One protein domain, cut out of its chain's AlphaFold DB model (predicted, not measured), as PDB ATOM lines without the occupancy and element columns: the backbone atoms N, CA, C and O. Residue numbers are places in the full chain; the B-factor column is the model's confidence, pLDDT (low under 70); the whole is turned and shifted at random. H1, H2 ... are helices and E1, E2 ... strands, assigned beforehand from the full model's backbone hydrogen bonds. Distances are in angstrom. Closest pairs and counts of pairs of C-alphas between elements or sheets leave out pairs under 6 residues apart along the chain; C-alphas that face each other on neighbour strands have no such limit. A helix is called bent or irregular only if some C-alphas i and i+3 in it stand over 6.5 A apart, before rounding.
ATOM      1  N   ILE A   4      24.815  39.125 -31.808       94.56
ATOM      2  CA  ILE A   4      23.652  39.564 -32.577       94.56
ATOM      3  C   ILE A   4      22.395  39.094 -31.853       94.56
ATOM      4  O   ILE A   4      22.227  37.900 -31.591       94.56
ATOM      5  N   ILE A   5      21.514  40.038 -31.532       94.94
ATOM      6  CA  ILE A   5      20.209  39.770 -30.931       94.94
ATOM      7  C   ILE A   5      19.151  39.935 -32.009       94.94
ATOM      8  O   ILE A   5      19.012  41.006 -32.593       94.94
ATOM      9  N   TYR A   6      18.372  38.901 -32.268       95.00
ATOM     10  CA  TYR A   6      17.334  38.984 -33.283       95.00
ATOM     11  C   TYR A   6      16.098  38.213 -32.841       95.00
ATOM     12  O   TYR A   6      16.144  37.381 -31.931       95.00
ATOM     13  N   LYS A   7      14.961  38.525 -33.454       94.00
ATOM     14  CA  LYS A   7      13.694  37.855 -33.178       94.00
ATOM     15  C   LYS A   7      13.352  36.945 -34.345       94.00
ATOM     16  O   LYS A   7      13.356  37.385 -35.491       94.00
ATOM     17  N   ASN A   8      13.023  35.697 -34.049       92.12
ATOM     18  CA  ASN A   8      12.487  34.765 -35.028       92.12
ATOM     19  C   ASN A   8      11.162  34.216 -34.501       92.12
ATOM     20  O   ASN A   8      11.098  33.658 -33.403       92.12
ATOM     21  N   GLU A   9      10.099  34.445 -35.271       88.94
ATOM     22  CA  GLU A   9       8.712  34.211 -34.863       88.94
ATOM     23  C   GLU A   9       8.356  34.982 -33.572       88.94
ATOM     24  O   GLU A   9       8.327  36.215 -33.568       88.94
ATOM     25  N   GLU A  10       8.094  34.284 -32.465       89.62
ATOM     26  CA  GLU A  10       7.786  34.871 -31.151       89.62
ATOM     27  C   GLU A  10       8.950  34.778 -30.156       89.62
ATOM     28  O   GLU A  10       8.821  35.200 -29.007       89.62
ATOM     29  N   LYS A  11      10.098  34.252 -30.586       93.06
ATOM     30  CA  LYS A  11      11.249  34.000 -29.720       93.06
ATOM     31  C   LYS A  11      12.399  34.940 -30.042       93.06
ATOM     32  O   LYS A  11      12.649  35.279 -31.198       93.06
ATOM     33  N   VAL A  12      13.108  35.351 -28.998       94.50
ATOM     34  CA  VAL A  12      14.339  36.133 -29.122       94.50
ATOM     35  C   VAL A  12      15.513  35.169 -29.103       94.50
ATOM     36  O   VAL A  12      15.530  34.233 -28.308       94.50
ATOM     37  N   TYR A  13      16.478  35.395 -29.980       95.25
ATOM     38  CA  TYR A  13      17.676  34.587 -30.125       95.25
ATOM     39  C   TYR A  13      18.920  35.446 -29.939       95.25
ATOM     40  O   TYR A  13      18.942  36.648 -30.207       95.25
ATOM     41  N   LEU A  14      19.957  34.785 -29.449       94.19
ATOM     42  CA  LEU A  14      21.267  35.313 -29.143       94.19
ATOM     43  C   LEU A  14      22.259  34.525 -30.000       94.19
ATOM     44  O   LEU A  14      22.463  33.325 -29.796       94.19
ATOM     45  N   LYS A  15      22.851  35.190 -30.988       93.38
ATOM     46  CA  LYS A  15      23.915  34.621 -31.809       93.38
ATOM     47  C   LYS A  15      25.252  35.156 -31.326       93.38
ATOM     48  O   LYS A  15      25.501  36.355 -31.387       93.38
ATOM     49  N   ILE A  16      26.088  34.254 -30.830       90.19
ATOM     50  CA  ILE A  16      27.435  34.544 -30.348       90.19
ATOM     51  C   ILE A  16      28.406  33.853 -31.302       90.19
ATOM     52  O   ILE A  16      28.536  32.623 -31.285       90.19
ATOM     53  N   ASP A  17      29.060  34.651 -32.142       85.31
ATOM     54  CA  ASP A  17      29.853  34.188 -33.284       85.31
ATOM     55  C   ASP A  17      29.016  33.276 -34.221       85.31
ATOM     56  O   ASP A  17      28.086  33.746 -34.880       85.31
ATOM     57  N   GLU A  18      29.301  31.971 -34.278       85.69
ATOM     58  CA  GLU A  18      28.549  30.993 -35.089       85.69
ATOM     59  C   GLU A  18      27.482  30.221 -34.295       85.69
ATOM     60  O   GLU A  18      26.689  29.487 -34.883       85.69
ATOM     61  N   ASN A  19      27.439  30.382 -32.969       88.88
ATOM     62  CA  ASN A  19      26.511  29.645 -32.116       88.88
ATOM     63  C   ASN A  19      25.250  30.456 -31.870       88.88
ATOM     64  O   ASN A  19      25.310  31.600 -31.427       88.88
ATOM     65  N   GLU A  20      24.110  29.822 -32.083       92.94
ATOM     66  CA  GLU A  20      22.801  30.416 -31.887       92.94
ATOM     67  C   GLU A  20      22.084  29.740 -30.729       92.94
ATOM     68  O   GLU A  20      22.061  28.510 -30.629       92.94
ATOM     69  N   LYS A  21      21.508  30.553 -29.844       93.31
ATOM     70  CA  LYS A  21      20.722  30.089 -28.704       93.31
ATOM     71  C   LYS A  21      19.488  30.945 -28.528       93.31
ATOM     72  O   LYS A  21      19.502  32.137 -28.815       93.31
ATOM     73  N   GLU A  22      18.418  30.340 -28.033       95.75
ATOM     74  CA  GLU A  22      17.265  31.102 -27.562       95.75
ATOM     75  C   GLU A  22      17.693  31.988 -26.383       95.75
ATOM     76  O   GLU A  22      18.473  31.564 -25.530       95.75
ATOM     77  N   PHE A  23      17.200  33.222 -26.338       93.88
ATOM     78  CA  PHE A  23      17.487  34.175 -25.273       93.88
ATOM     79  C   PHE A  23      16.775  33.737 -23.988       93.88
ATOM     80  O   PHE A  23      15.629  34.098 -23.723       93.88
ATOM     81  N   ASN A  24      17.462  32.923 -23.192       94.06
ATOM     82  CA  ASN A  24      16.983  32.379 -21.928       94.06
ATOM     83  C   ASN A  24      18.094  32.414 -20.861       94.06
ATOM     84  O   ASN A  24      19.220  32.834 -21.129       94.06
ATOM     85  N   PHE A  25      17.779  31.990 -19.635       91.06
ATOM     86  CA  PHE A  25      18.739  32.020 -18.525       91.06
ATOM     87  C   PHE A  25      19.989  31.169 -18.777       91.06
ATOM     88  O   PHE A  25      21.077  31.580 -18.386       91.06
ATOM     89  N   ASP A  26      19.859  30.031 -19.461       92.31
ATOM     90  CA  ASP A  26      21.006  29.182 -19.789       92.31
ATOM     91  C   ASP A  26      21.948  29.891 -20.772       92.31
ATOM     92  O   ASP A  26      23.152  29.975 -20.533       92.31
ATOM     93  N   ALA A  27      21.398  30.505 -21.824       93.19
ATOM     94  CA  ALA A  27      22.170  31.293 -22.780       93.19
ATOM     95  C   ALA A  27      22.837  32.516 -22.128       93.19
ATOM     96  O   ALA A  27      23.968  32.853 -22.477       93.19
ATOM     97  N   LEU A  28      22.167  33.163 -21.168       93.62
ATOM     98  CA  LEU A  28      22.737  34.273 -20.399       93.62
ATOM     99  C   LEU A  28      23.875  33.821 -19.482       93.62
ATOM    100  O   LEU A  28      24.887  34.513 -19.403       93.62
ATOM    101  N   ASN A  29      23.749  32.668 -18.824       91.31
ATOM    102  CA  ASN A  29      24.820  32.115 -17.995       91.31
ATOM    103  C   ASN A  29      26.070  31.831 -18.834       91.31
ATOM    104  O   ASN A  29      27.165  32.261 -18.479       91.31
ATOM    105  N   GLU A  30      25.902  31.189 -19.988       91.44
ATOM    106  CA  GLU A  30      27.016  30.936 -20.902       91.44
ATOM    107  C   GLU A  30      27.625  32.227 -21.454       91.44
ATOM    108  O   GLU A  30      28.841  32.330 -21.629       91.44
ATOM    109  N   LEU A  31      26.788  33.230 -21.729       92.44
ATOM    110  CA  LEU A  31      27.253  34.546 -22.138       92.44
ATOM    111  C   LEU A  31      28.104  35.194 -21.038       92.44
ATOM    112  O   LEU A  31      29.194  35.667 -21.335       92.44
ATOM    113  N   ILE A  32      27.655  35.173 -19.781       92.44
ATOM    114  CA  ILE A  32      28.411  35.695 -18.632       92.44
ATOM    115  C   ILE A  32      29.782  35.019 -18.541       92.44
ATOM    116  O   ILE A  32      30.798  35.705 -18.440       92.44
ATOM    117  N   GLU A  33      29.839  33.690 -18.647       90.62
ATOM    118  CA  GLU A  33      31.111  32.959 -18.637       90.62
ATOM    119  C   GLU A  33      32.043  33.390 -19.773       90.62
ATOM    120  O   GLU A  33      33.252  33.539 -19.568       90.62
ATOM    121  N   LYS A  34      31.501  33.632 -20.970       91.50
ATOM    122  CA  LYS A  34      32.286  34.155 -22.095       91.50
ATOM    123  C   LYS A  34      32.778  35.575 -21.838       91.50
ATOM    124  O   LYS A  34      33.953  35.827 -22.082       91.50
ATOM    125  N   LEU A  35      31.929  36.461 -21.322       92.81
ATOM    126  CA  LEU A  35      32.255  37.869 -21.071       92.81
ATOM    127  C   LEU A  35      33.339  38.043 -19.999       92.81
ATOM    128  O   LEU A  35      34.201  38.898 -20.155       92.81
ATOM    129  N   ILE A  36      33.353  37.195 -18.963       90.31
ATOM    130  CA  ILE A  36      34.423  37.182 -17.946       90.31
ATOM    131  C   ILE A  36      35.800  36.947 -18.588       90.31
ATOM    132  O   ILE A  36      36.799  37.515 -18.152       90.31
ATOM    133  N   ASN A  37      35.871  36.072 -19.595       88.94
ATOM    134  CA  ASN A  37      37.134  35.692 -20.232       88.94
ATOM    135  C   ASN A  37      37.472  36.563 -21.451       88.94
ATOM    136  O   ASN A  37      38.645  36.739 -21.769       88.94
ATOM    137  N   ASN A  38      36.453  37.069 -22.143       89.88
ATOM    138  CA  ASN A  38      36.559  37.871 -23.354       89.88
ATOM    139  C   ASN A  38      35.540  39.019 -23.286       89.88
ATOM    140  O   ASN A  38      34.432  38.882 -23.817       89.88
ATOM    141  N   PRO A  39      35.903  40.137 -22.638       88.94
ATOM    142  CA  PRO A  39      35.092  41.346 -22.638       88.94
ATOM    143  C   PRO A  39      34.847  41.822 -24.069       88.94
ATOM    144  O   PRO A  39      35.681  41.607 -24.953       88.94
ATOM    145  N   ILE A  40      33.707  42.465 -24.290       90.44
ATOM    146  CA  ILE A  40      33.347  43.034 -25.594       90.44
ATOM    147  C   ILE A  40      33.073  44.521 -25.473       90.44
ATOM    148  O   ILE A  40      32.712  45.000 -24.396       90.44
ATOM    149  N   ASP A  41      33.186  45.231 -26.586       90.88
ATOM    150  CA  ASP A  41      32.769  46.621 -26.670       90.88
ATOM    151  C   ASP A  41      31.282  46.718 -27.046       90.88
ATOM    152  O   ASP A  41      30.686  45.805 -27.622       90.88
ATOM    153  N   GLU A  42      30.641  47.842 -26.716       89.19
ATOM    154  CA  GLU A  42      29.212  48.046 -27.013       89.19
ATOM    155  C   GLU A  42      28.910  48.054 -28.527       89.19
ATOM    156  O   GLU A  42      27.770  47.809 -28.941       89.19
ATOM    157  N   GLU A  43      29.925  48.336 -29.347       89.50
ATOM    158  CA  GLU A  43      29.873  48.303 -30.812       89.50
ATOM    159  C   GLU A  43      29.801  46.881 -31.389       89.50
ATOM    160  O   GLU A  43      29.245  46.693 -32.469       89.50
ATOM    161  N   ASP A  44      30.254  45.872 -30.639       92.12
ATOM    162  CA  ASP A  44      30.169  44.459 -31.026       92.12
ATOM    163  C   ASP A  44      28.783  43.838 -30.765       92.12
ATOM    164  O   ASP A  44      28.561  42.655 -31.059       92.12
ATOM    165  N   ILE A  45      27.847  44.619 -30.205       92.44
ATOM    166  CA  ILE A  45      26.478  44.197 -29.887       92.44
ATOM    167  C   ILE A  45      25.504  44.800 -30.903       92.44
ATOM    168  O   ILE A  45      25.086  45.966 -30.812       92.44
ATOM    169  N   GLU A  46      25.089  43.966 -31.847       93.31
ATOM    170  CA  GLU A  46      24.094  44.275 -32.869       93.31
ATOM    171  C   GLU A  46      22.720  43.717 -32.494       93.31
ATOM    172  O   GLU A  46      22.593  42.740 -31.751       93.31
ATOM    173  N   PHE A  47      21.666  44.341 -33.020       92.56
ATOM    174  CA  PHE A  47      20.307  43.850 -32.855       92.56
ATOM    175  C   PHE A  47      19.436  44.153 -34.077       92.56
ATOM    176  O   PHE A  47      19.579  45.201 -34.708       92.56
ATOM    177  N   GLU A  48      18.523  43.239 -34.394       90.62
ATOM    178  CA  GLU A  48      17.629  43.318 -35.554       90.62
ATOM    179  C   GLU A  48      16.192  43.633 -35.110       90.62
ATOM    180  O   GLU A  48      15.336  42.752 -35.064       90.62
ATOM    181  N   GLY A  49      15.937  44.894 -34.744       85.81
ATOM    182  CA  GLY A  49      14.589  45.387 -34.426       85.81
ATOM    183  C   GLY A  49      14.528  46.291 -33.196       85.81
ATOM    184  O   GLY A  49      15.123  46.000 -32.160       85.81
ATOM    185  N   GLU A  50      13.806  47.410 -33.281       87.75
ATOM    186  CA  GLU A  50      13.725  48.393 -32.187       87.75
ATOM    187  C   GLU A  50      13.138  47.805 -30.892       87.75
ATOM    188  O   GLU A  50      13.488  48.257 -29.800       87.75
ATOM    189  N   GLU A  51      12.317  46.748 -30.969       88.94
ATOM    190  CA  GLU A  51      11.776  46.082 -29.775       88.94
ATOM    191  C   GLU A  51      12.843  45.341 -28.953       88.94
ATOM    192  O   GLU A  51      12.611  44.995 -27.791       88.94
ATOM    193  N   LEU A  52      14.022  45.109 -29.536       93.38
ATOM    194  CA  LEU A  52      15.122  44.382 -28.911       93.38
ATOM    195  C   LEU A  52      16.088  45.290 -28.143       93.38
ATOM    196  O   LEU A  52      17.043  44.800 -27.539       93.38
ATOM    197  N   VAL A  53      15.837  46.604 -28.093       92.19
ATOM    198  CA  VAL A  53      16.735  47.560 -27.423       92.19
ATOM    199  C   VAL A  53      16.959  47.220 -25.944       92.19
ATOM    200  O   VAL A  53      18.071  47.353 -25.434       92.19
ATOM    201  N   ASN A  54      15.931  46.697 -25.270       93.06
ATOM    202  CA  ASN A  54      16.015  46.275 -23.871       93.06
ATOM    203  C   ASN A  54      16.951  45.071 -23.694       93.06
ATOM    204  O   ASN A  54      17.666  44.986 -22.699       93.06
ATOM    205  N   TYR A  55      16.984  44.166 -24.674       93.50
ATOM    206  CA  TYR A  55      17.882  43.013 -24.671       93.50
ATOM    207  C   TYR A  55      19.328  43.460 -24.893       93.50
ATOM    208  O   TYR A  55      20.222  42.995 -24.189       93.50
ATOM    209  N   LYS A  56      19.562  44.421 -25.799       92.25
ATOM    210  CA  LYS A  56      20.888  45.034 -25.966       92.25
ATOM    211  C   LYS A  56      21.368  45.693 -24.673       92.25
ATOM    212  O   LYS A  56      22.490  45.434 -24.248       92.25
ATOM    213  N   GLN A  57      20.525  46.512 -24.043       93.69
ATOM    214  CA  GLN A  57      20.853  47.171 -22.774       93.69
ATOM    215  C   GLN A  57      21.212  46.153 -21.685       93.69
ATOM    216  O   GLN A  57      22.211  46.330 -20.998       93.69
ATOM    217  N   LEU A  58      20.466  45.049 -21.584       94.50
ATOM    218  CA  LEU A  58      20.778  43.976 -20.644       94.50
ATOM    219  C   LEU A  58      22.179  43.386 -20.875       94.50
ATOM    220  O   LEU A  58      22.925  43.222 -19.915       94.50
ATOM    221  N   ILE A  59      22.560  43.093 -22.122       93.69
ATOM    222  CA  ILE A  59      23.898  42.555 -22.424       93.69
ATOM    223  C   ILE A  59      24.999  43.570 -22.090       93.69
ATOM    224  O   ILE A  59      26.034  43.183 -21.549       93.69
ATOM    225  N   ILE A  60      24.779  44.857 -22.367       93.56
ATOM    226  CA  ILE A  60      25.731  45.925 -22.026       93.56
ATOM    227  C   ILE A  60      25.941  45.998 -20.510       93.56
ATOM    228  O   ILE A  60      27.080  46.025 -20.047       93.56
ATOM    229  N   GLU A  61      24.858  46.005 -19.736       94.50
ATOM    230  CA  GLU A  61      24.936  46.070 -18.275       94.50
ATOM    231  C   GLU A  61      25.572  44.804 -17.690       94.50
ATOM    232  O   GLU A  61      26.414  44.908 -16.802       94.50
ATOM    233  N   LEU A  62      25.273  43.623 -18.246       93.50
ATOM    234  CA  LEU A  62      25.967  42.385 -17.884       93.50
ATOM    235  C   LEU A  62      27.468  42.493 -18.151       93.50
ATOM    236  O   LEU A  62      28.259  42.187 -17.267       93.50
ATOM    237  N   ASN A  63      27.874  42.956 -19.335       93.88
ATOM    238  CA  ASN A  63      29.284  43.123 -19.677       93.88
ATOM    239  C   ASN A  63      29.990  44.111 -18.736       93.88
ATOM    240  O   ASN A  63      31.116  43.856 -18.324       93.88
ATOM    241  N   LYS A  64      29.342  45.207 -18.330       93.12
ATOM    242  CA  LYS A  64      29.914  46.122 -17.331       93.12
ATOM    243  C   LYS A  64      30.074  45.447 -15.974       93.12
ATOM    244  O   LYS A  64      31.154  45.516 -15.393       93.12
ATOM    245  N   GLU A  65      29.026  44.779 -15.497       93.44
ATOM    246  CA  GLU A  65      28.992  44.156 -14.173       93.44
ATOM    247  C   GLU A  65      30.037  43.043 -14.037       93.44
ATOM    248  O   GLU A  65      30.811  43.028 -13.079       93.44
ATOM    249  N   VAL A  66      30.124  42.142 -15.022       92.69
ATOM    250  CA  VAL A  66      31.050  40.994 -14.975       92.69
ATOM    251  C   VAL A  66      32.519  41.403 -15.067       92.69
ATOM    252  O   VAL A  66      33.394  40.647 -14.651       92.69
ATOM    253  N   ASN A  67      32.788  42.605 -15.582       88.81
ATOM    254  CA  ASN A  67      34.119  43.200 -15.649       88.81
ATOM    255  C   ASN A  67      34.461  44.056 -14.421       88.81
ATOM    256  O   ASN A  67      35.570  44.593 -14.329       88.81
ATOM    257  N   THR A  68      33.550  44.191 -13.452       93.56
ATOM    258  CA  THR A  68      33.880  44.843 -12.184       93.56
ATOM    259  C   THR A  68      34.845  43.984 -11.374       93.56
ATOM    260  O   THR A  68      34.797  42.752 -11.365       93.56
ATOM    261  N   LYS A  69      35.721  44.650 -10.617       91.31
ATOM    262  CA  LYS A  69      36.655  43.960  -9.722       91.31
ATOM    263  C   LYS A  69      35.926  43.111  -8.676       91.31
ATOM    264  O   LYS A  69      36.371  42.012  -8.374       91.31
ATOM    265  N   GLU A  70      34.823  43.618  -8.129       92.56
ATOM    266  CA  GLU A  70      34.047  42.921  -7.099       92.56
ATOM    267  C   GLU A  70      33.465  41.608  -7.622       92.56
ATOM    268  O   GLU A  70      33.565  40.580  -6.947       92.56
ATOM    269  N   PHE A  71      32.931  41.622  -8.846       92.25
ATOM    270  CA  PHE A  71      32.424  40.424  -9.497       92.25
ATOM    271  C   PHE A  71      33.544  39.412  -9.766       92.25
ATOM    272  O   PHE A  71      33.427  38.246  -9.384       92.25
ATOM    273  N   LEU A  72      34.663  39.850 -10.350       90.38
ATOM    274  CA  LEU A  72      35.810  38.978 -10.631       90.38
ATOM    275  C   LEU A  72      36.393  38.357  -9.349       90.38
ATOM    276  O   LEU A  72      36.614  37.144  -9.302       90.38
ATOM    277  N   ASP A  73      36.545  39.146  -8.281       91.94
ATOM    278  CA  ASP A  73      36.997  38.667  -6.968       91.94
ATOM    279  C   ASP A  73      36.024  37.621  -6.387       91.94
ATOM    280  O   ASP A  73      36.446  36.640  -5.761       91.94
ATOM    281  N   ALA A  74      34.712  37.807  -6.571       90.25
ATOM    282  CA  ALA A  74      33.694  36.854  -6.135       90.25
ATOM    283  C   ALA A  74      33.755  35.542  -6.937       90.25
ATOM    284  O   ALA A  74      33.713  34.463  -6.338       90.25
ATOM    285  N   VAL A  75      33.931  35.619  -8.259       88.81
ATOM    286  CA  VAL A  75      34.104  34.449  -9.138       88.81
ATOM    287  C   VAL A  75      35.365  33.667  -8.765       88.81
ATOM    288  O   VAL A  75      35.322  32.439  -8.657       88.81
ATOM    289  N   GLU A  76      36.485  34.347  -8.512       87.44
ATOM    290  CA  GLU A  76      37.721  33.698  -8.065       87.44
ATOM    291  C   GLU A  76      37.558  32.990  -6.716       87.44
ATOM    292  O   GLU A  76      38.048  31.871  -6.536       87.44
ATOM    293  N   LYS A  77      36.856  33.611  -5.761       88.94
ATOM    294  CA  LYS A  77      36.541  32.972  -4.475       88.94
ATOM    295  C   LYS A  77      35.665  31.742  -4.683       88.94
ATOM    296  O   LYS A  77      36.007  30.679  -4.173       88.94
ATOM    297  N   ALA A  78      34.589  31.852  -5.460       85.19
ATOM    298  CA  ALA A  78      33.682  30.739  -5.733       85.19
ATOM    299  C   ALA A  78      34.413  29.536  -6.358       85.19
ATOM    300  O   ALA A  78      34.238  28.409  -5.897       85.19
ATOM    301  N   LYS A  79      35.311  29.775  -7.325       81.25
ATOM    302  CA  LYS A  79      36.159  28.726  -7.921       81.25
ATOM    303  C   LYS A  79      37.062  28.039  -6.892       81.25
ATOM    304  O   LYS A  79      37.235  26.827  -6.951       81.25
ATOM    305  N   LYS A  80      37.620  28.788  -5.933       77.81
ATOM    306  CA  LYS A  80      38.471  28.233  -4.863       77.81
ATOM    307  C   LYS A  80      37.689  27.384  -3.858       77.81
ATOM    308  O   LYS A  80      38.229  26.390  -3.387       77.81
ATOM    309  N   PHE A  81      36.444  27.747  -3.545       69.00
ATOM    310  CA  PHE A  81      35.600  26.992  -2.608       69.00
ATOM    311  C   PHE A  81      34.898  25.785  -3.247       69.00
ATOM    312  O   PHE A  81      34.657  24.803  -2.558       69.00
ATOM    313  N   GLY A  82      34.593  25.829  -4.548       58.09
ATOM    314  CA  GLY A  82      33.994  24.699  -5.274       58.09
ATOM    315  C   GLY A  82      34.980  23.592  -5.670       58.09
ATOM    316  O   GLY A  82      34.553  22.533  -6.112       58.09
ATOM    317  N   ALA A  83      36.289  23.829  -5.531       55.34
ATOM    318  CA  ALA A  83      37.348  22.863  -5.829       55.34
ATOM    319  C   ALA A  83      37.771  22.006  -4.610       55.34
ATOM    320  O   ALA A  83      38.817  21.355  -4.671       55.34
TER     321      ALA A  83
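What this domain is: This is residues 4 to 83 of the 84 residues of an uncharacterized protein of Acholeplasmataceae bacterium (UniProt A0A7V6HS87). A small four-stranded sheet has two helices, H1 and H2, over one face, meeting near their last residues as a V, while the other face is bare of helices. A third helix, H3, lies off the sheet beyond the meeting of H1 and H2, and its residues 76 to 82 stick out with Ala 83. The printed part has 80 residues with three named helices and four named strands, in the order E1 E2 E3 H1 E4 H2 H3; the sheet is mixed, in the order E3 E2 E1 E4, and the class is mixed, helices and strands. It is only just compact, close to loose, with a radius of gyration of the C-alphas of 13.8 A, and elongated, spanning 43 by 23 by 20 A.

How they stand to each other: E1, residues 4 to 8, E2, residues 11 to 16, and E3, residues 19 to 22, form a meander, each strand the antiparallel neighbour of the one before. The hairpin E1 and E2 has N 6 and O 13 at 3.1 A, and the hairpin E2 and E3 has N 14 and O 21 at 2.8 A, both within hydrogen-bond range. E4, residues 45 to 48, is parallel to E1 at 22 degrees, with N 5 and O 46 within hydrogen-bond range at 2.9 A. H1, residues 25 to 37, is on the sheet at a height of 11.2 A, over E3 and E2, and runs along the strands, at 21 degrees to E2 on the local plane. E3, H1 and E4 form a split strand-helix-strand unit, two strands running the same way with E2 and E1 between them, and its crossover is right-handed. H2, residues 50 to 66, is on the same face at a height of 9.3 A, over E1, slantwise to the strands at 39 degrees to E1 on the local plane; E4 is only just missed, with 2 of H2's C-alphas falling on it. H1 with residues 32 to 36 touches H2 with residues 62 to 66, at a steep tilt of 48 degrees, the same way; the closest C-alphas, of Ile 36 and Val 66, are 5.9 A apart. H3, residues 69 to 82, is close to H2 but not clearly touching, the closest C-alphas being those of Val 66 and Leu 72 at 6.8 A. Every O i to N i+4 pair is within hydrogen-bond range in H3, against 8 of 9 in H1 and 11 of 13 in H2.

Where its parts are: E1 begins at C-alpha 4, (23.652, 39.564, -32.577), and is 12.4 A long; E2 is 16.2 A, E3 10.4 A and E4 10.5 A. H1 is 18.8 A long. H2, 25.5 A long, is irregular, with C-alphas 51 and 54 7.3 A apart. H3, 19.9 A long, ends at C-alpha 82, (33.994, 24.699, -5.274).

The domain as a whole: The C-alphas of Glu 50 and Ala 83, the two farthest apart, are 43.6 A apart. The printed part has no cut and no long link. Mean pLDDT of the printed part is 90.2, and residues 81 to 83 are under 70.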